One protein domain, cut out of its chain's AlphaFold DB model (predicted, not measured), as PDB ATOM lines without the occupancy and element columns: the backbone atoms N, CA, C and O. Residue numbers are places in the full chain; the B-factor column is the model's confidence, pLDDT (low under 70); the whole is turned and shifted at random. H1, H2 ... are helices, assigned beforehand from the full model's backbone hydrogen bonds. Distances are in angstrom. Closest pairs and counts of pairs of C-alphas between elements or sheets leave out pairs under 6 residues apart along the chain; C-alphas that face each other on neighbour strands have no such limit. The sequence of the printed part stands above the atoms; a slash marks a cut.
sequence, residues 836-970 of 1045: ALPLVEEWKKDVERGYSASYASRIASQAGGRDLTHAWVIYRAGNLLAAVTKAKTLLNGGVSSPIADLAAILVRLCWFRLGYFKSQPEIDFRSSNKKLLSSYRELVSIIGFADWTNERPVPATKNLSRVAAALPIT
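AT A GLANCE: This is residues 836 to 970 of the 1045 residues of an uncharacterized protein of Desulfobacterales bacterium CG23_combo_of_CG06-09_8_20_14_all_52_9 (UniProt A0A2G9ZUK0). Three helices, H3, H4 and H5, form an up-and-down bundle, each running against the one before it, and H6 packs beside H5. On the side away from H4, H7 crosses H6 and meets H1, which also packs on H3; the link of residues 946 to 957 reaches far out at one end. The printed part has 135 residues with seven named helices, H1 to H7 in chain order, and no named strand: the class is all helix. It is compact, with a radius of gyration of the C-alphas of 14.3 A, yet elongated, spanning 49 by 27 by 27 A.

IN THESE COORDINATES: H1, residues 836 to 848, begins at C-alpha 836 (-23.455, -3.067, -1.531) and is 18.4 A long. H2 is residues 858 to 861, H3 865 to 876 and H4 880 to 891. H5, residues 899 to 913, is 21.0 A long, and H6, residues 930 to 945, is 21.6 A long. H7, residues 958 to 966, ends at C-alpha 966 (-23.615, -11.897, 3.028).

HOW THE PARTS SIT: The hub H3 touches H1, H2, H4 and H5. H3 and H4 form a hairpin, closest at the C-alphas of Ala 871 and Ala 883, 4.6 A apart. H4 and H5 form another, closest at Ala 887 and Ala 903, C-alphas 5.1 A apart. H6 touches H5 at a shallow tilt of 18 degrees, the same way, closest at the C-alphas of Ile 905 and Tyr 936, 5.4 A. H7 touches H6, with the C-alphas of Ser 935 and Leu 960 closest at 4.3 A. H7 also touches H1, closest at the C-alphas of Glu 841 and Ala 966, 5.0 A. H2 touches H3 only at the corner. Every O i to N i+4 pair is within hydrogen-bond range in H3, H5 and H6, but 7 of 9 in H1, 7 of 8 in H4 and 3 of 5 in H7; H2 is too short for such a pair.

THE WHOLE: The C-alphas of Ala 853 and Glu 951 are the two farthest apart, 49.9 A. The printed part has no cut. The links H5 to H6 and H6 to H7 are long. Residues 915 to 920 and 944 to 957 have pLDDT under 70.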
ATOM      1  N   ALA A 836     -23.712  -1.772  -0.905       84.75
ATOM      2  CA  ALA A 836     -23.455  -3.067  -1.531       84.75
ATOM      3  C   ALA A 836     -23.844  -4.270  -0.663       84.75
ATOM      4  O   ALA A 836     -24.623  -5.128  -1.073       84.75
ATOM      5  N   LEU A 837     -23.290  -4.352   0.549       84.75
ATOM      6  CA  LEU A 837     -23.472  -5.507   1.429       84.75
ATOM      7  C   LEU A 837     -24.891  -5.593   2.006       84.75
ATOM      8  O   LEU A 837     -25.464  -6.683   1.957       84.75
ATOM      9  N   PRO A 838     -25.503  -4.488   2.483       89.06
ATOM     10  CA  PRO A 838     -26.919  -4.473   2.835       89.06
ATOM     11  C   PRO A 838     -27.834  -4.965   1.705       89.06
ATOM     12  O   PRO A 838     -28.732  -5.768   1.959       89.06
ATOM     13  N   LEU A 839     -27.590  -4.536   0.460       88.88
ATOM     14  CA  LEU A 839     -28.344  -4.991  -0.714       88.88
ATOM     15  C   LEU A 839     -28.175  -6.495  -0.964       88.88
ATOM     16  O   LEU A 839     -29.146  -7.182  -1.292       88.88
ATOM     17  N   VAL A 840     -26.961  -7.021  -0.787       89.69
ATOM     18  CA  VAL A 840     -26.666  -8.454  -0.938       89.69
ATOM     19  C   VAL A 840     -27.338  -9.285   0.159       89.69
ATOM     20  O   VAL A 840     -27.938 -10.306  -0.163       89.69
ATOM     21  N   GLU A 841     -27.319  -8.853   1.423       88.12
ATOM     22  CA  GLU A 841     -28.020  -9.540   2.527       88.12
ATOM     23  C   GLU A 841     -29.548  -9.508   2.366       88.12
ATOM     24  O   GLU A 841     -30.240 -10.482   2.673       88.12
ATOM     25  N   GLU A 842     -30.096  -8.396   1.870       91.50
ATOM     26  CA  GLU A 842     -31.511  -8.291   1.503       91.50
ATOM     27  C   GLU A 842     -31.869  -9.334   0.431       91.50
ATOM     28  O   GLU A 842     -32.834 -10.085   0.581       91.50
ATOM     29  N   TRP A 843     -31.052  -9.420  -0.620       94.69
ATOM     30  CA  TRP A 843     -31.225 -10.330  -1.754       94.69
ATOM     31  C   TRP A 843     -30.987 -11.807  -1.426       94.69
ATOM     32  O   TRP A 843     -31.706 -12.679  -1.918       94.69
ATOM     33  N   LYS A 844     -30.041 -12.114  -0.539       93.62
ATOM     34  CA  LYS A 844     -29.758 -13.469  -0.045       93.62
ATOM     35  C   LYS A 844     -31.018 -14.179   0.454       93.62
ATOM     36  O   LYS A 844     -31.204 -15.359   0.161       93.62
ATOM     37  N   LYS A 845     -31.921 -13.460   1.132       91.75
ATOM     38  CA  LYS A 845     -33.201 -14.002   1.625       91.75
ATOM     39  C   LYS A 845     -34.100 -14.513   0.497       91.75
ATOM     40  O   LYS A 845     -34.819 -15.492   0.685       91.75
ATOM     41  N   ASP A 846     -34.064 -13.876  -0.673       93.12
ATOM     42  CA  ASP A 846     -34.825 -14.318  -1.844       93.12
ATOM     43  C   ASP A 846     -34.232 -15.586  -2.463       93.12
ATOM     44  O   ASP A 846     -34.976 -16.498  -2.819       93.12
ATOM     45  N   VAL A 847     -32.900 -15.689  -2.527       92.38
ATOM     46  CA  VAL A 847     -32.216 -16.923  -2.950       92.38
ATOM     47  C   VAL A 847     -32.507 -18.065  -1.973       92.38
ATOM     48  O   VAL A 847     -32.700 -19.212  -2.379       92.38
ATOM     49  N   GLU A 848     -32.567 -17.774  -0.673       90.12
ATOM     50  CA  GLU A 848     -32.822 -18.779   0.358       90.12
ATOM     51  C   GLU A 848     -34.231 -19.374   0.309       90.12
ATOM     52  O   GLU A 848     -34.395 -20.554   0.621       90.12
ATOM     53  N   ARG A 849     -35.219 -18.600  -0.157       90.06
ATOM     54  CA  ARG A 849     -36.609 -19.041  -0.367       90.06
ATOM     55  C   ARG A 849     -36.796 -19.966  -1.574       90.06
ATOM     56  O   ARG A 849     -37.830 -20.621  -1.668       90.06
ATOM     57  N   GLY A 850     -35.821 -20.042  -2.482       87.81
ATOM     58  CA  GLY A 850     -35.888 -20.879  -3.680       87.81
ATOM     59  C   GLY A 850     -36.642 -20.235  -4.852       87.81
ATOM     60  O   GLY A 850     -36.657 -19.015  -5.024       87.81
ATOM     61  N   TYR A 851     -37.230 -21.060  -5.722       87.12
ATOM     62  CA  TYR A 851     -37.959 -20.568  -6.895       87.12
ATOM     63  C   TYR A 851     -39.268 -19.891  -6.487       87.12
ATOM     64  O   TYR A 851     -40.124 -20.509  -5.860       87.12
ATOM     65  N   SER A 852     -39.436 -18.633  -6.893       84.50
ATOM     66  CA  SER A 852     -40.646 -17.852  -6.641       84.50
ATOM     67  C   SER A 852     -41.123 -17.152  -7.911       84.50
ATOM     68  O   SER A 852     -40.338 -16.809  -8.803       84.50
ATOM     69  N   ALA A 853     -42.434 -16.918  -7.997       77.12
ATOM     70  CA  ALA A 853     -43.023 -16.105  -9.056       77.12
ATOM     71  C   ALA A 853     -42.614 -14.623  -8.938       77.12
ATOM     72  O   ALA A 853     -42.489 -13.949  -9.960       77.12
ATOM     73  N   SER A 854     -42.350 -14.149  -7.714       85.75
ATOM     74  CA  SER A 854     -41.917 -12.784  -7.399       85.75
ATOM     75  C   SER A 854     -40.884 -12.765  -6.269       85.75
ATOM     76  O   SER A 854     -40.995 -13.527  -5.306       85.75
ATOM     77  N   TYR A 855     -39.913 -11.862  -6.367       90.25
ATOM     78  CA  TYR A 855     -38.855 -11.643  -5.379       90.25
ATOM     79  C   TYR A 855     -39.005 -10.249  -4.757       90.25
ATOM     80  O   TYR A 855     -39.512  -9.347  -5.419       90.25
ATOM     81  N   ALA A 856     -38.632 -10.088  -3.485       88.38
ATOM     82  CA  ALA A 856     -38.882  -8.853  -2.735       88.38
ATOM     83  C   ALA A 856     -37.690  -7.884  -2.741       88.38
ATOM     84  O   ALA A 856     -37.865  -6.697  -2.481       88.38
ATOM     85  N   SER A 857     -36.486  -8.384  -3.008       92.50
ATOM     86  CA  SER A 857     -35.259  -7.605  -2.916       92.50
ATOM     87  C   SER A 857     -35.058  -6.653  -4.089       92.50
ATOM     88  O   SER A 857     -35.436  -6.918  -5.239       92.50
ATOM     89  N   ARG A 858     -34.360  -5.552  -3.800       93.19
ATOM     90  CA  ARG A 858     -33.944  -4.558  -4.794       93.19
ATOM     91  C   ARG A 858     -33.074  -5.163  -5.892       93.19
ATOM     92  O   ARG A 858     -33.317  -4.879  -7.060       93.19
ATOM     93  N   ILE A 859     -32.130  -6.051  -5.556       92.44
ATOM     94  CA  ILE A 859     -31.289  -6.726  -6.562       92.44
ATOM     95  C   ILE A 859     -32.137  -7.613  -7.478       92.44
ATOM     96  O   ILE A 859     -31.976  -7.548  -8.691       92.44
ATOM     97  N   ALA A 860     -33.071  -8.409  -6.945       91.00
ATOM     98  CA  ALA A 860     -33.891  -9.287  -7.782       91.00
ATOM     99  C   ALA A 860     -34.839  -8.517  -8.723       91.00
ATOM    100  O   ALA A 860     -35.224  -9.044  -9.768       91.00
ATOM    101  N   SER A 861     -35.186  -7.279  -8.358       90.75
ATOM    102  CA  SER A 861     -36.042  -6.377  -9.137       90.75
ATOM    103  C   SER A 861     -35.299  -5.631 -10.255       90.75
ATOM    104  O   SER A 861     -35.940  -5.069 -11.143       90.75
ATOM    105  N   GLN A 862     -33.963  -5.610 -10.235       92.44
ATOM    106  CA  GLN A 862     -33.144  -4.998 -11.284       92.44
ATOM    107  C   GLN A 862     -33.086  -5.872 -12.552       92.44
ATOM    108  O   GLN A 862     -33.367  -7.075 -12.531       92.44
ATOM    109  N   ALA A 863     -32.691  -5.274 -13.680       90.88
ATOM    110  CA  ALA A 863     -32.549  -5.977 -14.955       90.88
ATOM    111  C   ALA A 863     -31.508  -7.110 -14.857       90.88
ATOM    112  O   ALA A 863     -30.344  -6.866 -14.562       90.88
ATOM    113  N   GLY A 864     -31.936  -8.356 -15.090       92.44
ATOM    114  CA  GLY A 864     -31.109  -9.560 -14.906       92.44
ATOM    115  C   GLY A 864     -31.085 -10.107 -13.469       92.44
ATOM    116  O   GLY A 864     -30.618 -11.223 -13.246       92.44
ATOM    117  N   GLY A 865     -31.658  -9.383 -12.503       94.12
ATOM    118  CA  GLY A 865     -31.695  -9.755 -11.089       94.12
ATOM    119  C   GLY A 865     -32.433 -11.064 -10.822       94.12
ATOM    120  O   GLY A 865     -31.945 -11.917 -10.087       94.12
ATOM    121  N   ARG A 866     -33.578 -11.284 -11.478       93.94
ATOM    122  CA  ARG A 866     -34.338 -12.542 -11.369       93.94
ATOM    123  C   ARG A 866     -33.528 -13.753 -11.833       93.94
ATOM    124  O   ARG A 866     -33.552 -14.804 -11.195       93.94
ATOM    125  N   ASP A 867     -32.819 -13.617 -12.948       94.69
ATOM    126  CA  ASP A 867     -32.005 -14.698 -13.496       94.69
ATOM    127  C   ASP A 867     -30.746 -14.949 -12.677       94.69
ATOM    128  O   ASP A 867     -30.361 -16.110 -12.528       94.69
ATOM    129  N   LEU A 868     -30.176 -13.902 -12.073       96.12
ATOM    130  CA  LEU A 868     -29.122 -14.032 -11.074       96.12
ATOM    131  C   LEU A 868     -29.628 -14.829  -9.867       96.12
ATOM    132  O   LEU A 868     -28.999 -15.815  -9.483       96.12
ATOM    133  N   THR A 869     -30.781 -14.455  -9.301       95.81
ATOM    134  CA  THR A 869     -31.405 -15.178  -8.182       95.81
ATOM    135  C   THR A 869     -31.605 -16.649  -8.536       95.81
ATOM    136  O   THR A 869     -31.209 -17.526  -7.773       95.81
ATOM    137  N   HIS A 870     -32.132 -16.944  -9.729       94.44
ATOM    138  CA  HIS A 870     -32.277 -18.319 -10.205       94.44
ATOM    139  C   HIS A 870     -30.933 -19.053 -10.327       94.44
ATOM    140  O   HIS A 870     -30.846 -20.206  -9.914       94.44
ATOM    141  N   ALA A 871     -29.888 -18.423 -10.870       95.56
ATOM    142  CA  ALA A 871     -28.565 -19.042 -10.986       95.56
ATOM    143  C   ALA A 871     -28.005 -19.444  -9.610       95.56
ATOM    144  O   ALA A 871     -27.511 -20.559  -9.442       95.56
ATOM    145  N   TRP A 872     -28.165 -18.583  -8.603       95.75
ATOM    146  CA  TRP A 872     -27.761 -18.873  -7.226       95.75
ATOM    147  C   TRP A 872     -28.627 -19.952  -6.553       95.75
ATOM    148  O   TRP A 872     -28.092 -20.797  -5.838       95.75
ATOM    149  N   VAL A 873     -29.940 -19.994  -6.822       94.06
ATOM    150  CA  VAL A 873     -30.828 -21.086  -6.368       94.06
ATOM    151  C   VAL A 873     -30.382 -22.433  -6.952       94.06
ATOM    152  O   VAL A 873     -30.302 -23.421  -6.223       94.06
ATOM    153  N   ILE A 874     -30.037 -22.473  -8.245       93.12
ATOM    154  CA  ILE A 874     -29.528 -23.675  -8.930       93.12
ATOM    155  C   ILE A 874     -28.212 -24.148  -8.302       93.12
ATOM    156  O   ILE A 874     -28.037 -25.343  -8.058       93.12
ATOM    157  N   TYR A 875     -27.304 -23.217  -8.005       94.44
ATOM    158  CA  TYR A 875     -26.043 -23.524  -7.337       94.44
ATOM    159  C   TYR A 875     -26.267 -24.129  -5.945       94.44
ATOM    160  O   TYR A 875     -25.688 -25.170  -5.639       94.44
ATOM    161  N   ARG A 876     -27.168 -23.561  -5.129       91.31
ATOM    162  CA  ARG A 876     -27.500 -24.120  -3.804       91.31
ATOM    163  C   ARG A 876     -28.142 -25.506  -3.878       91.31
ATOM    164  O   ARG A 876     -27.996 -26.282  -2.939       91.31
ATOM    165  N   ALA A 877     -28.821 -25.828  -4.979       88.62
ATOM    166  CA  ALA A 877     -29.356 -27.164  -5.246       88.62
ATOM    167  C   ALA A 877     -28.283 -28.180  -5.703       88.62
ATOM    168  O   ALA A 877     -28.611 -29.338  -5.947       88.62
ATOM    169  N   GLY A 878     -27.017 -27.765  -5.832       84.38
ATOM    170  CA  GLY A 878     -25.885 -28.621  -6.197       84.38
ATOM    171  C   GLY A 878     -25.632 -28.758  -7.703       84.38
ATOM    172  O   GLY A 878     -24.705 -29.458  -8.097       84.38
ATOM    173  N   ASN A 879     -26.400 -28.083  -8.569       91.00
ATOM    174  CA  ASN A 879     -26.208 -28.158 -10.024       91.00
ATOM    175  C   ASN A 879     -25.274 -27.045 -10.531       91.00
ATOM    176  O   ASN A 879     -25.695 -26.044 -11.113       91.00
ATOM    177  N   LEU A 880     -23.976 -27.228 -10.295       90.31
ATOM    178  CA  LEU A 880     -22.946 -26.214 -10.547       90.31
ATOM    179  C   LEU A 880     -22.855 -25.793 -12.024       90.31
ATOM    180  O   LEU A 880     -22.750 -24.605 -12.323       90.31
ATOM    181  N   LEU A 881     -22.942 -26.741 -12.962       88.44
ATOM    182  CA  LEU A 881     -22.776 -26.458 -14.395       88.44
ATOM    183  C   LEU A 881     -23.936 -25.616 -14.959       88.44
ATOM    184  O   LEU A 881     -23.724 -24.688 -15.748       88.44
ATOM    185  N   ALA A 882     -25.168 -25.905 -14.524       90.88
ATOM    186  CA  ALA A 882     -26.342 -25.126 -14.912       90.88
ATOM    187  C   ALA A 882     -26.313 -23.716 -14.297       90.88
ATOM    188  O   ALA A 882     -26.646 -22.745 -14.982       90.88
ATOM    189  N   ALA A 883     -25.853 -23.587 -13.046       92.31
ATOM    190  CA  ALA A 883     -25.660 -22.293 -12.397       92.31
ATOM    191  C   ALA A 883     -24.634 -21.428 -13.148       92.31
ATOM    192  O   ALA A 883     -24.918 -20.270 -13.454       92.31
ATOM    193  N   VAL A 884     -23.488 -22.007 -13.534       91.38
ATOM    194  CA  VAL A 884     -22.464 -21.326 -14.345       91.38
ATOM    195  C   VAL A 884     -23.025 -20.871 -15.684       91.38
ATOM    196  O   VAL A 884     -22.807 -19.728 -16.075       91.38
ATOM    197  N   THR A 885     -23.745 -21.743 -16.393       92.25
ATOM    198  CA  THR A 885     -24.312 -21.417 -17.711       92.25
ATOM    199  C   THR A 885     -25.235 -20.204 -17.612       92.25
ATOM    200  O   THR A 885     -25.095 -19.253 -18.380       92.25
ATOM    201  N   LYS A 886     -26.118 -20.195 -16.607       93.12
ATOM    202  CA  LYS A 886     -27.073 -19.108 -16.383       93.12
ATOM    203  C   LYS A 886     -26.416 -17.814 -15.882       93.12
ATOM    204  O   LYS A 886     -26.808 -16.720 -16.279       93.12
ATOM    205  N   ALA A 887     -25.384 -17.908 -15.052       92.75
ATOM    206  CA  ALA A 887     -24.629 -16.738 -14.618       92.75
ATOM    207  C   ALA A 887     -23.783 -16.139 -15.760       92.75
ATOM    208  O   ALA A 887     -23.721 -14.920 -15.910       92.75
ATOM    209  N   LYS A 888     -23.202 -16.969 -16.638       91.06
ATOM    210  CA  LYS A 888     -22.462 -16.505 -17.825       91.06
ATOM    211  C   LYS A 888     -23.346 -15.766 -18.827       91.06
ATOM    212  O   LYS A 888     -22.892 -14.783 -19.404       91.06
ATOM    213  N   THR A 889     -24.601 -16.185 -19.013       91.81
ATOM    214  CA  THR A 889     -25.531 -15.435 -19.878       91.81
ATOM    215  C   THR A 889     -25.763 -14.010 -19.378       91.81
ATOM    216  O   THR A 889     -25.937 -13.114 -20.194       91.81
ATOM    217  N   LEU A 890     -25.696 -13.780 -18.061       91.88
ATOM    218  CA  LEU A 890     -25.811 -12.441 -17.478       91.88
ATOM    219  C   LEU A 890     -24.549 -11.611 -17.698       91.88
ATOM    220  O   LEU A 890     -24.651 -10.461 -18.112       91.88
ATOM    221  N   LEU A 891     -23.370 -12.205 -17.492       89.69
ATOM    222  CA  LEU A 891     -22.086 -11.536 -17.736       89.69
ATOM    223  C   LEU A 891     -21.931 -11.104 -19.200       89.69
ATOM    224  O   LEU A 891     -21.477  -9.999 -19.473       89.69
ATOM    225  N   ASN A 892     -22.396 -11.932 -20.138       87.44
ATOM    226  CA  ASN A 892     -22.401 -11.595 -21.563       87.44
ATOM    227  C   ASN A 892     -23.510 -10.594 -21.945       87.44
ATOM    228  O   ASN A 892     -23.463 -10.015 -23.025       87.44
ATOM    229  N   GLY A 893     -24.516 -10.410 -21.085       84.31
ATOM    230  CA  GLY A 893     -25.683  -9.558 -21.323       84.31
ATOM    231  C   GLY A 893     -25.499  -8.086 -20.946       84.31
ATOM    232  O   GLY A 893     -26.449  -7.320 -21.077       84.31
ATOM    233  N   GLY A 894     -24.317  -7.680 -20.464       82.81
ATOM    234  CA  GLY A 894     -24.015  -6.278 -20.142       82.81
ATOM    235  C   GLY A 894     -24.757  -5.724 -18.919       82.81
ATOM    236  O   GLY A 894     -25.011  -4.523 -18.849       82.81
ATOM    237  N   VAL A 895     -25.138  -6.578 -17.966       89.31
ATOM    238  CA  VAL A 895     -25.765  -6.136 -16.707       89.31
ATOM    239  C   VAL A 895     -24.773  -5.340 -15.847       89.31
ATOM    240  O   VAL A 895     -23.570  -5.584 -15.893       89.31
ATOM    241  N   SER A 896     -25.260  -4.381 -15.056       86.38
ATOM    242  CA  SER A 896     -24.417  -3.563 -14.175       86.38
ATOM    243  C   SER A 896     -24.149  -4.237 -12.821       86.38
ATOM    244  O   SER A 896     -24.807  -5.210 -12.436       86.38
ATOM    245  N   SER A 897     -23.191  -3.698 -12.063       85.25
ATOM    246  CA  SER A 897     -23.045  -3.983 -10.629       85.25
ATOM    247  C   SER A 897     -24.341  -3.608  -9.875       85.25
ATOM    248  O   SER A 897     -25.006  -2.650 -10.281       85.25
ATOM    249  N   PRO A 898     -24.750  -4.343  -8.819       90.12
ATOM    250  CA  PRO A 898     -24.086  -5.509  -8.223       90.12
ATOM    251  C   PRO A 898     -24.387  -6.845  -8.928       90.12
ATOM    252  O   PRO A 898     -23.821  -7.868  -8.548       90.12
ATOM    253  N   ILE A 899     -25.255  -6.885  -9.948       91.81
ATOM    254  CA  ILE A 899     -25.692  -8.148 -10.571       91.81
ATOM    255  C   ILE A 899     -24.544  -8.843 -11.306       91.81
ATOM    256  O   ILE A 899     -24.321 -10.036 -11.086       91.81
ATOM    257  N   ALA A 900     -23.803  -8.115 -12.147       89.69
ATOM    258  CA  ALA A 900     -22.627  -8.666 -12.827       89.69
ATOM    259  C   ALA A 900     -21.616  -9.218 -11.819       89.69
ATOM    260  O   ALA A 900     -21.071 -10.302 -12.010       89.69
ATOM    261  N   ASP A 901     -21.422  -8.509 -10.711       89.50
ATOM    262  CA  ASP A 901     -20.442  -8.868  -9.692       89.50
ATOM    263  C   ASP A 901     -20.800 -10.171  -8.998       89.50
ATOM    264  O   ASP A 901     -19.987 -11.089  -8.903       89.50
ATOM    265  N   LEU A 902     -22.054 -10.292  -8.576       92.69
ATOM    266  CA  LEU A 902     -22.568 -11.500  -7.950       92.69
ATOM    267  C   LEU A 902     -22.612 -12.677  -8.930       92.69
ATOM    268  O   LEU A 902     -22.395 -13.816  -8.516       92.69
ATOM    269  N   ALA A 903     -22.860 -12.433 -10.221       92.88
ATOM    270  CA  ALA A 903     -22.763 -13.460 -11.256       92.88
ATOM    271  C   ALA A 903     -21.312 -13.928 -11.441       92.88
ATOM    272  O   ALA A 903     -21.062 -15.130 -11.496       92.88
ATOM    273  N   ALA A 904     -20.348 -13.005 -11.491       90.50
ATOM    274  CA  ALA A 904     -18.928 -13.319 -11.635       90.50
ATOM    275  C   ALA A 904     -18.395 -14.099 -10.425       90.50
ATOM    276  O   ALA A 904     -17.721 -15.119 -10.596       90.50
ATOM    277  N   ILE A 905     -18.757 -13.672  -9.209       90.81
ATOM    278  CA  ILE A 905     -18.447 -14.386  -7.964       90.81
ATOM    279  C   ILE A 905     -19.048 -15.795  -8.000       90.81
ATOM    280  O   ILE A 905     -18.333 -16.759  -7.736       90.81
ATOM    281  N   LEU A 906     -20.321 -15.943  -8.388       92.56
ATOM    282  CA  LEU A 906     -20.964 -17.254  -8.504       92.56
ATOM    283  C   LEU A 906     -20.234 -18.170  -9.482       92.56
ATOM    284  O   LEU A 906     -19.952 -19.320  -9.159       92.56
ATOM    285  N   VAL A 907     -19.915 -17.663 -10.675       91.06
ATOM    286  CA  VAL A 907     -19.207 -18.432 -11.699       91.06
ATOM    287  C   VAL A 907     -17.877 -18.936 -11.144       91.06
ATOM    288  O   VAL A 907     -17.578 -20.120 -11.281       91.06
ATOM    289  N   ARG A 908     -17.107 -18.079 -10.466       87.88
ATOM    290  CA  ARG A 908     -15.833 -18.470  -9.847       87.88
ATOM    291  C   ARG A 908     -16.011 -19.474  -8.712       87.88
ATOM    292  O   ARG A 908     -15.267 -20.447  -8.679       87.88
ATOM    293  N   LEU A 909     -17.013 -19.309  -7.847       87.00
ATOM    294  CA  LEU A 909     -17.326 -20.276  -6.785       87.00
ATOM    295  C   LEU A 909     -17.689 -21.651  -7.358       87.00
ATOM    296  O   LEU A 909     -17.207 -22.676  -6.881       87.00
ATOM    297  N   CYS A 910     -18.510 -21.690  -8.408       88.50
ATOM    298  CA  CYS A 910     -18.868 -22.939  -9.069       88.50
ATOM    299  C   CYS A 910     -17.666 -23.592  -9.762       88.50
ATOM    300  O   CYS A 910     -17.525 -24.809  -9.690       88.50
ATOM    301  N   TRP A 911     -16.788 -22.818 -10.408       84.56
ATOM    302  CA  TRP A 911     -15.576 -23.369 -11.026       84.56
ATOM    303  C   TRP A 911     -14.566 -23.875 -10.007       84.56
ATOM    304  O   TRP A 911     -13.991 -24.939 -10.223       84.56
ATOM    305  N   PHE A 912     -14.403 -23.155  -8.895       80.50
ATOM    306  CA  PHE A 912     -13.636 -23.620  -7.745       80.50
ATOM    307  C   PHE A 912     -14.130 -25.006  -7.311       80.50
ATOM    308  O   PHE A 912     -13.352 -25.951  -7.263       80.50
ATOM    309  N   ARG A 913     -15.448 -25.176  -7.141       78.88
ATOM    310  CA  ARG A 913     -16.067 -26.465  -6.791       78.88
ATOM    311  C   ARG A 913     -15.962 -27.564  -7.842       78.88
ATOM    312  O   ARG A 913     -16.035 -28.735  -7.499       78.88
ATOM    313  N   LEU A 914     -15.829 -27.222  -9.115       80.00
ATOM    314  CA  LEU A 914     -15.695 -28.217 -10.177       80.00
ATOM    315  C   LEU A 914     -14.239 -28.690 -10.369       80.00
ATOM    316  O   LEU A 914     -14.000 -29.511 -11.247       80.00
ATOM    317  N   GLY A 915     -13.272 -28.189  -9.584       67.62
ATOM    318  CA  GLY A 915     -11.867 -28.630  -9.626       67.62
ATOM    319  C   GLY A 915     -11.106 -28.232 -10.899       67.62
ATOM    320  O   GLY A 915      -9.999 -28.701 -11.150       67.62
ATOM    321  N   TYR A 916     -11.672 -27.357 -11.733       62.84
ATOM    322  CA  TYR A 916     -11.014 -26.883 -12.949       62.84
ATOM    323  C   TYR A 916     -10.106 -25.700 -12.619       62.84
ATOM    324  O   TYR A 916     -10.484 -24.560 -12.864       62.84
ATOM    325  N   PHE A 917      -8.921 -25.938 -12.060       64.75
ATOM    326  CA  PHE A 917      -7.970 -24.858 -11.755       64.75
ATOM    327  C   PHE A 917      -7.236 -24.355 -13.019       64.75
ATOM    328  O   PHE A 917      -7.254 -23.159 -13.296       64.75
ATOM    329  N   LYS A 918      -6.760 -25.265 -13.887       56.38
ATOM    330  CA  LYS A 918      -5.933 -24.948 -15.082       56.38
ATOM    331  C   LYS A 918      -6.655 -24.443 -16.333       56.38
ATOM    332  O   LYS A 918      -6.002 -24.036 -17.288       56.38
ATOM    333  N   SER A 919      -7.982 -24.548 -16.400       60.25
ATOM    334  CA  SER A 919      -8.744 -24.344 -17.652       60.25
ATOM    335  C   SER A 919      -9.899 -23.356 -17.517       60.25
ATOM    336  O   SER A 919     -10.833 -23.366 -18.323       60.25
ATOM    337  N   GLN A 920      -9.859 -22.486 -16.504       68.81
ATOM    338  CA  GLN A 920     -10.924 -21.506 -16.344       68.81
ATOM    339  C   GLN A 920     -10.846 -20.447 -17.445       68.81
ATOM    340  O   GLN A 920      -9.788 -19.848 -17.636       68.81
ATOM    341  N   PRO A 921     -11.958 -20.157 -18.134       70.81
ATOM    342  CA  PRO A 921     -11.998 -19.031 -19.049       70.81
ATOM    343  C   PRO A 921     -11.753 -17.728 -18.279       70.81
ATOM    344  O   PRO A 921     -12.265 -17.536 -17.165       70.81
ATOM    345  N   GLU A 922     -10.975 -16.826 -18.875       75.06
ATOM    346  CA  GLU A 922     -10.900 -15.452 -18.395       75.06
ATOM    347  C   GLU A 922     -12.297 -14.831 -18.449       75.06
ATOM    348  O   GLU A 922     -13.044 -14.988 -19.416       75.06
ATOM    349  N   ILE A 923     -12.669 -14.173 -17.357       80.06
ATOM    350  CA  ILE A 923     -13.882 -13.371 -17.288       80.06
ATOM    351  C   ILE A 923     -13.364 -11.944 -17.245       80.06
ATOM    352  O   ILE A 923     -12.788 -11.554 -16.225       80.06
ATOM    353  N   ASP A 924     -13.523 -11.209 -18.346       74.00
ATOM    354  CA  ASP A 924     -13.276  -9.767 -18.369       74.00
ATOM    355  C   ASP A 924     -14.317  -9.111 -17.460       74.00
ATOM    356  O   ASP A 924     -15.488  -8.960 -17.813       74.00
ATOM    357  N   PHE A 925     -13.909  -8.855 -16.220       75.50
ATOM    358  CA  PHE A 925     -14.796  -8.424 -15.158       75.50
ATOM    359  C   PHE A 925     -14.388  -7.042 -14.670       75.50
ATOM    360  O   PHE A 925     -13.323  -6.853 -14.076       75.50
ATOM    361  N   ARG A 926     -15.282  -6.082 -14.900       73.81
ATOM    362  CA  ARG A 926     -15.188  -4.717 -14.395       73.81
ATOM    363  C   ARG A 926     -16.381  -4.473 -13.492       73.81
ATOM    364  O   ARG A 926     -17.519  -4.637 -13.917       73.81
ATOM    365  N   SER A 927     -16.107  -4.073 -12.262       78.38
ATOM    366  CA  SER A 927     -17.129  -3.755 -11.276       78.38
ATOM    367  C   SER A 927     -16.956  -2.318 -10.820       78.38
ATOM    368  O   SER A 927     -15.834  -1.854 -10.620       78.38
ATOM    369  N   SER A 928     -18.081  -1.629 -10.661       71.75
ATOM    370  CA  SER A 928     -18.164  -0.321 -10.010       71.75
ATOM    371  C   SER A 928     -18.322  -0.431  -8.490       71.75
ATOM    372  O   SER A 928     -18.534   0.579  -7.836       71.75
ATOM    373  N   ASN A 929     -18.265  -1.642  -7.928       81.56
ATOM    374  CA  ASN A 929     -18.365  -1.890  -6.499       81.56
ATOM    375  C   ASN A 929     -17.087  -2.543  -5.978       81.56
ATOM    376  O   ASN A 929     -16.821  -3.727  -6.205       81.56
ATOM    377  N   LYS A 930     -16.282  -1.792  -5.237       77.19
ATOM    378  CA  LYS A 930     -14.958  -2.246  -4.816       77.19
ATOM    379  C   LYS A 930     -15.009  -3.395  -3.827       77.19
ATOM    380  O   LYS A 930     -14.156  -4.276  -3.899       77.19
ATOM    381  N   LYS A 931     -16.003  -3.440  -2.932       80.62
ATOM    382  CA  LYS A 931     -16.133  -4.538  -1.957       80.62
ATOM    383  C   LYS A 931     -16.406  -5.868  -2.664       80.62
ATOM    384  O   LYS A 931     -15.772  -6.881  -2.347       80.62
ATOM    385  N   LEU A 932     -17.296  -5.865  -3.658       83.38
ATOM    386  CA  LEU A 932     -17.595  -7.053  -4.460       83.38
ATOM    387  C   LEU A 932     -16.455  -7.393  -5.430       83.38
ATOM    388  O   LEU A 932     -16.086  -8.561  -5.534       83.38
ATOM    389  N   LEU A 933     -15.828  -6.393  -6.060       83.19
ATOM    390  CA  LEU A 933     -14.651  -6.581  -6.914       83.19
ATOM    391  C   LEU A 933     -13.462  -7.171  -6.155       83.19
ATOM    392  O   LEU A 933     -12.834  -8.110  -6.641       83.19
ATOM    393  N   SER A 934     -13.155  -6.648  -4.965       79.69
ATOM    394  CA  SER A 934     -12.096  -7.172  -4.100       79.69
ATOM    395  C   SER A 934     -12.393  -8.614  -3.717       79.69
ATOM    396  O   SER A 934     -11.513  -9.460  -3.809       79.69
ATOM    397  N   SER A 935     -13.643  -8.924  -3.371       81.12
ATOM    398  CA  SER A 935     -14.059 -10.294  -3.047       81.12
ATOM    399  C   SER A 935     -13.928 -11.235  -4.243       81.12
ATOM    400  O   SER A 935     -13.432 -12.348  -4.100       81.12
ATOM    401  N   TYR A 936     -14.299 -10.783  -5.442       84.38
ATOM    402  CA  TYR A 936     -14.067 -11.525  -6.678       84.38
ATOM    403  C   TYR A 936     -12.570 -11.756  -6.932       84.38
ATOM    404  O   TYR A 936     -12.173 -12.882  -7.220       84.38
ATOM    405  N   ARG A 937     -11.725 -10.725  -6.796       81.94
ATOM    406  CA  ARG A 937     -10.267 -10.831  -6.990       81.94
ATOM    407  C   ARG A 937      -9.616 -11.753  -5.959       81.94
ATOM    408  O   ARG A 937      -8.768 -12.562  -6.324       81.94
ATOM    409  N   GLU A 938     -10.018 -11.668  -4.693       80.94
ATOM    410  CA  GLU A 938      -9.582 -12.582  -3.631       80.94
ATOM    411  C   GLU A 938      -9.978 -14.023  -3.968       80.94
ATOM    412  O   GLU A 938      -9.138 -14.913  -3.907       80.94
ATOM    413  N   LEU A 939     -11.207 -14.247  -4.440       79.25
ATOM    414  CA  LEU A 939     -11.657 -15.566  -4.878       79.25
ATOM    415  C   LEU A 939     -10.865 -16.086  -6.091       79.25
ATOM    416  O   LEU A 939     -10.472 -17.248  -6.111       79.25
ATOM    417  N   VAL A 940     -10.575 -15.233  -7.080       80.62
ATOM    418  CA  VAL A 940      -9.686 -15.564  -8.209       80.62
ATOM    419  C   VAL A 940      -8.279 -15.904  -7.716       80.62
ATOM    420  O   VAL A 940      -7.659 -16.825  -8.238       80.62
ATOM    421  N   SER A 941      -7.787 -15.203  -6.694       76.56
ATOM    422  CA  SER A 941      -6.457 -15.428  -6.124       76.56
ATOM    423  C   SER A 941      -6.389 -16.747  -5.352       76.56
ATOM    424  O   SER A 941      -5.399 -17.456  -5.477       76.56
ATOM    425  N   ILE A 942      -7.444 -17.120  -4.619       74.81
ATOM    426  CA  ILE A 942      -7.580 -18.438  -3.971       74.81
ATOM    427  C   ILE A 942      -7.586 -19.555  -5.019       74.81
ATOM    428  O   ILE A 942      -6.882 -20.550  -4.877       74.81
ATOM    429  N   ILE A 943      -8.348 -19.375  -6.100       72.00
ATOM    430  CA  ILE A 943      -8.398 -20.333  -7.209       72.00
ATOM    431  C   ILE A 943      -7.023 -20.458  -7.881       72.00
ATOM    432  O   ILE A 943      -6.591 -21.565  -8.175       72.00
ATOM    433  N   GLY A 944      -6.329 -19.339  -8.109       66.94
ATOM    434  CA  GLY A 944      -4.981 -19.333  -8.680       66.94
ATOM    435  C   GLY A 944      -3.922 -19.923  -7.744       66.94
ATOM    436  O   GLY A 944      -2.983 -20.554  -8.219       66.94
ATOM    437  N   PHE A 945      -4.081 -19.764  -6.427       64.62
ATOM    438  CA  PHE A 945      -3.213 -20.372  -5.416       64.62
ATOM    439  C   PHE A 945      -3.275 -21.904  -5.465       64.62
ATOM    440  O   PHE A 945      -2.236 -22.552  -5.435       64.62
ATOM    441  N   ALA A 946      -4.469 -22.474  -5.654       57.38
ATOM    442  CA  ALA A 946      -4.661 -23.919  -5.799       57.38
ATOM    443  C   ALA A 946      -4.027 -24.522  -7.076       57.38
ATOM    444  O   ALA A 946      -3.977 -25.741  -7.218       57.38
ATOM    445  N   ASP A 947      -3.534 -23.698  -8.009       56.72
ATOM    446  CA  ASP A 947      -2.973 -24.153  -9.288       56.72
ATOM    447  C   ASP A 947      -1.422 -24.217  -9.309       56.72
ATOM    448  O   ASP A 947      -0.827 -24.685 -10.285       56.72
ATOM    449  N   TRP A 948      -0.735 -23.747  -8.253       59.59
ATOM    450  CA  TRP A 948       0.723 -23.508  -8.255       59.59
ATOM    451  C   TRP A 948       1.494 -24.372  -7.241       59.59
ATOM    452  O   TRP A 948       1.097 -24.508  -6.094       59.59
ATOM    453  N   THR A 949       2.652 -24.908  -7.652       53.88
ATOM    454  CA  THR A 949       3.507 -25.819  -6.856       53.88
ATOM    455  C   THR A 949       4.653 -25.135  -6.089       53.88
ATOM    456  O   THR A 949       5.521 -25.836  -5.581       53.88
ATOM    457  N   ASN A 950       4.716 -23.798  -6.027       51.75
ATOM    458  CA  ASN A 950       5.836 -23.067  -5.410       51.75
ATOM    459  C   ASN A 950       5.376 -22.077  -4.330       51.75
ATOM    460  O   ASN A 950       4.318 -21.465  -4.463       51.75
ATOM    461  N   GLU A 951       6.250 -21.886  -3.332       54.34
ATOM    462  CA  GLU A 951       6.184 -20.996  -2.160       54.34
ATOM    463  C   GLU A 951       5.633 -19.591  -2.470       54.34
ATOM    464  O   GLU A 951       6.374 -18.637  -2.724       54.34
ATOM    465  N   ARG A 952       4.308 -19.437  -2.449       57.44
ATOM    466  CA  ARG A 952       3.655 -18.129  -2.402       57.44
ATOM    467  C   ARG A 952       2.861 -18.010  -1.108       57.44
ATOM    468  O   ARG A 952       2.253 -18.989  -0.691       57.44
ATOM    469  N   PRO A 953       2.826 -16.820  -0.495       59.19
ATOM    470  CA  PRO A 953       1.987 -16.588   0.665       59.19
ATOM    471  C   PRO A 953       0.512 -16.736   0.282       59.19
ATOM    472  O   PRO A 953       0.091 -16.320  -0.804       59.19
ATOM    473  N   VAL A 954      -0.270 -17.317   1.192       62.06
ATOM    474  CA  VAL A 954      -1.724 -17.441   1.053       62.06
ATOM    475  C   VAL A 954      -2.328 -16.049   0.797       62.06
ATOM    476  O   VAL A 954      -1.992 -15.099   1.516       62.06
ATOM    477  N   PRO A 955      -3.199 -15.880  -0.221       65.50
ATOM    478  CA  PRO A 955      -3.811 -14.588  -0.491       65.50
ATOM    479  C   PRO A 955      -4.599 -14.103   0.730       65.50
ATOM    480  O   PRO A 955      -5.353 -14.861   1.325       65.50
ATOM    481  N   ALA A 956      -4.475 -12.824   1.087       65.12
ATOM    482  CA  ALA A 956      -5.298 -12.245   2.145       65.12
ATOM    483  C   ALA A 956      -6.776 -12.254   1.719       65.12
ATOM    484  O   ALA A 956      -7.135 -11.571   0.763       65.12
ATOM    485  N   THR A 957      -7.639 -12.991   2.428       67.06
ATOM    486  CA  THR A 957      -9.065 -13.136   2.064       67.06
ATOM    487  C   THR A 957     -10.012 -12.364   3.005       67.06
ATOM    488  O   THR A 957     -11.148 -12.782   3.286       67.06
ATOM    489  N   LYS A 958      -9.531 -11.255   3.586       70.38
ATOM    490  CA  LYS A 958     -10.268 -10.490   4.607       70.38
ATOM    491  C   LYS A 958     -11.595  -9.940   4.067       70.38
ATOM    492  O   LYS A 958     -12.587  -9.991   4.794       70.38
ATOM    493  N   ASN A 959     -11.667  -9.465   2.820       71.00
ATOM    494  CA  ASN A 959     -12.926  -8.933   2.278       71.00
ATOM    495  C   ASN A 959     -13.872 -10.049   1.852       71.00
ATOM    496  O   ASN A 959     -15.063  -9.987   2.150       71.00
ATOM    497  N   LEU A 960     -13.343 -11.108   1.243       75.25
ATOM    498  CA  LEU A 960     -14.114 -12.265   0.828       75.25
ATOM    499  C   LEU A 960     -14.784 -12.938   2.021       75.25
ATOM    500  O   LEU A 960     -15.936 -13.323   1.897       75.25
ATOM    501  N   SER A 961     -14.138 -13.030   3.188       76.56
ATOM    502  CA  SER A 961     -14.784 -13.573   4.396       76.56
ATOM    503  C   SER A 961     -15.991 -12.735   4.854       76.56
ATOM    504  O   SER A 961     -17.039 -13.293   5.191       76.56
ATOM    505  N   ARG A 962     -15.886 -11.399   4.795       75.25
ATOM    506  CA  ARG A 962     -16.985 -10.469   5.108       75.25
ATOM    507  C   ARG A 962     -18.121 -10.585   4.093       75.25
ATOM    508  O   ARG A 962     -19.279 -10.696   4.481       75.25
ATOM    509  N   VAL A 963     -17.799 -10.618   2.801       79.25
ATOM    510  CA  VAL A 963     -18.799 -10.754   1.731       79.25
ATOM    511  C   VAL A 963     -19.412 -12.159   1.712       79.25
ATOM    512  O   VAL A 963     -20.613 -12.296   1.509       79.25
ATOM    513  N   ALA A 964     -18.657 -13.210   2.027       80.75
ATOM    514  CA  ALA A 964     -19.139 -14.591   2.117       80.75
ATOM    515  C   ALA A 964     -20.191 -14.800   3.220       80.75
ATOM    516  O   ALA A 964     -21.036 -15.696   3.106       80.75
ATOM    517  N   ALA A 965     -20.174 -13.982   4.277       81.50
ATOM    518  CA  ALA A 965     -21.250 -13.959   5.264       81.50
ATOM    519  C   ALA A 965     -22.571 -13.479   4.637       81.50
ATOM    520  O   ALA A 965     -23.619 -14.084   4.892       81.50
ATOM    521  N   ALA A 966     -22.490 -12.481   3.752       83.75
ATOM    522  CA  ALA A 966     -23.615 -11.897   3.028       83.75
ATOM    523  C   ALA A 966     -24.081 -12.699   1.813       83.75
ATOM    524  O   ALA A 966     -25.240 -12.607   1.416       83.75
ATOM    525  N   LEU A 967     -23.222 -13.533   1.232       89.50
ATOM    526  CA  LEU A 967     -23.599 -14.350   0.085       89.50
ATOM    527  C   LEU A 967     -24.449 -15.572   0.493       89.50
ATOM    528  O   LEU A 967     -24.209 -16.185   1.543       89.50
ATOM    529  N   PRO A 968     -25.396 -16.003  -0.365       88.50
ATOM    530  CA  PRO A 968     -26.195 -17.214  -0.170       88.50
ATOM    531  C   PRO A 968     -25.403 -18.490  -0.529       88.50
ATOM    532  O   PRO A 968     -25.885 -19.366  -1.249       88.50
ATOM    533  N   ILE A 969     -24.164 -18.594  -0.044       89.44
ATOM    534  CA  ILE A 969     -23.292 -19.758  -0.246       89.44
ATOM    535  C   ILE A 969     -23.691 -20.939   0.641       89.44
ATOM    536  O   ILE A 969     -24.348 -20.778   1.674       89.44
ATOM    537  N   THR A 970     -23.297 -22.148   0.239       86.62
ATOM    538  CA  THR A 970     -23.524 -23.353   1.049       86.62
ATOM    539  C   THR A 970     -22.688 -23.322   2.335       86.62
ATOM    540  O   THR A 970     -21.664 -22.639   2.416       86.62
TER     541      THR A 970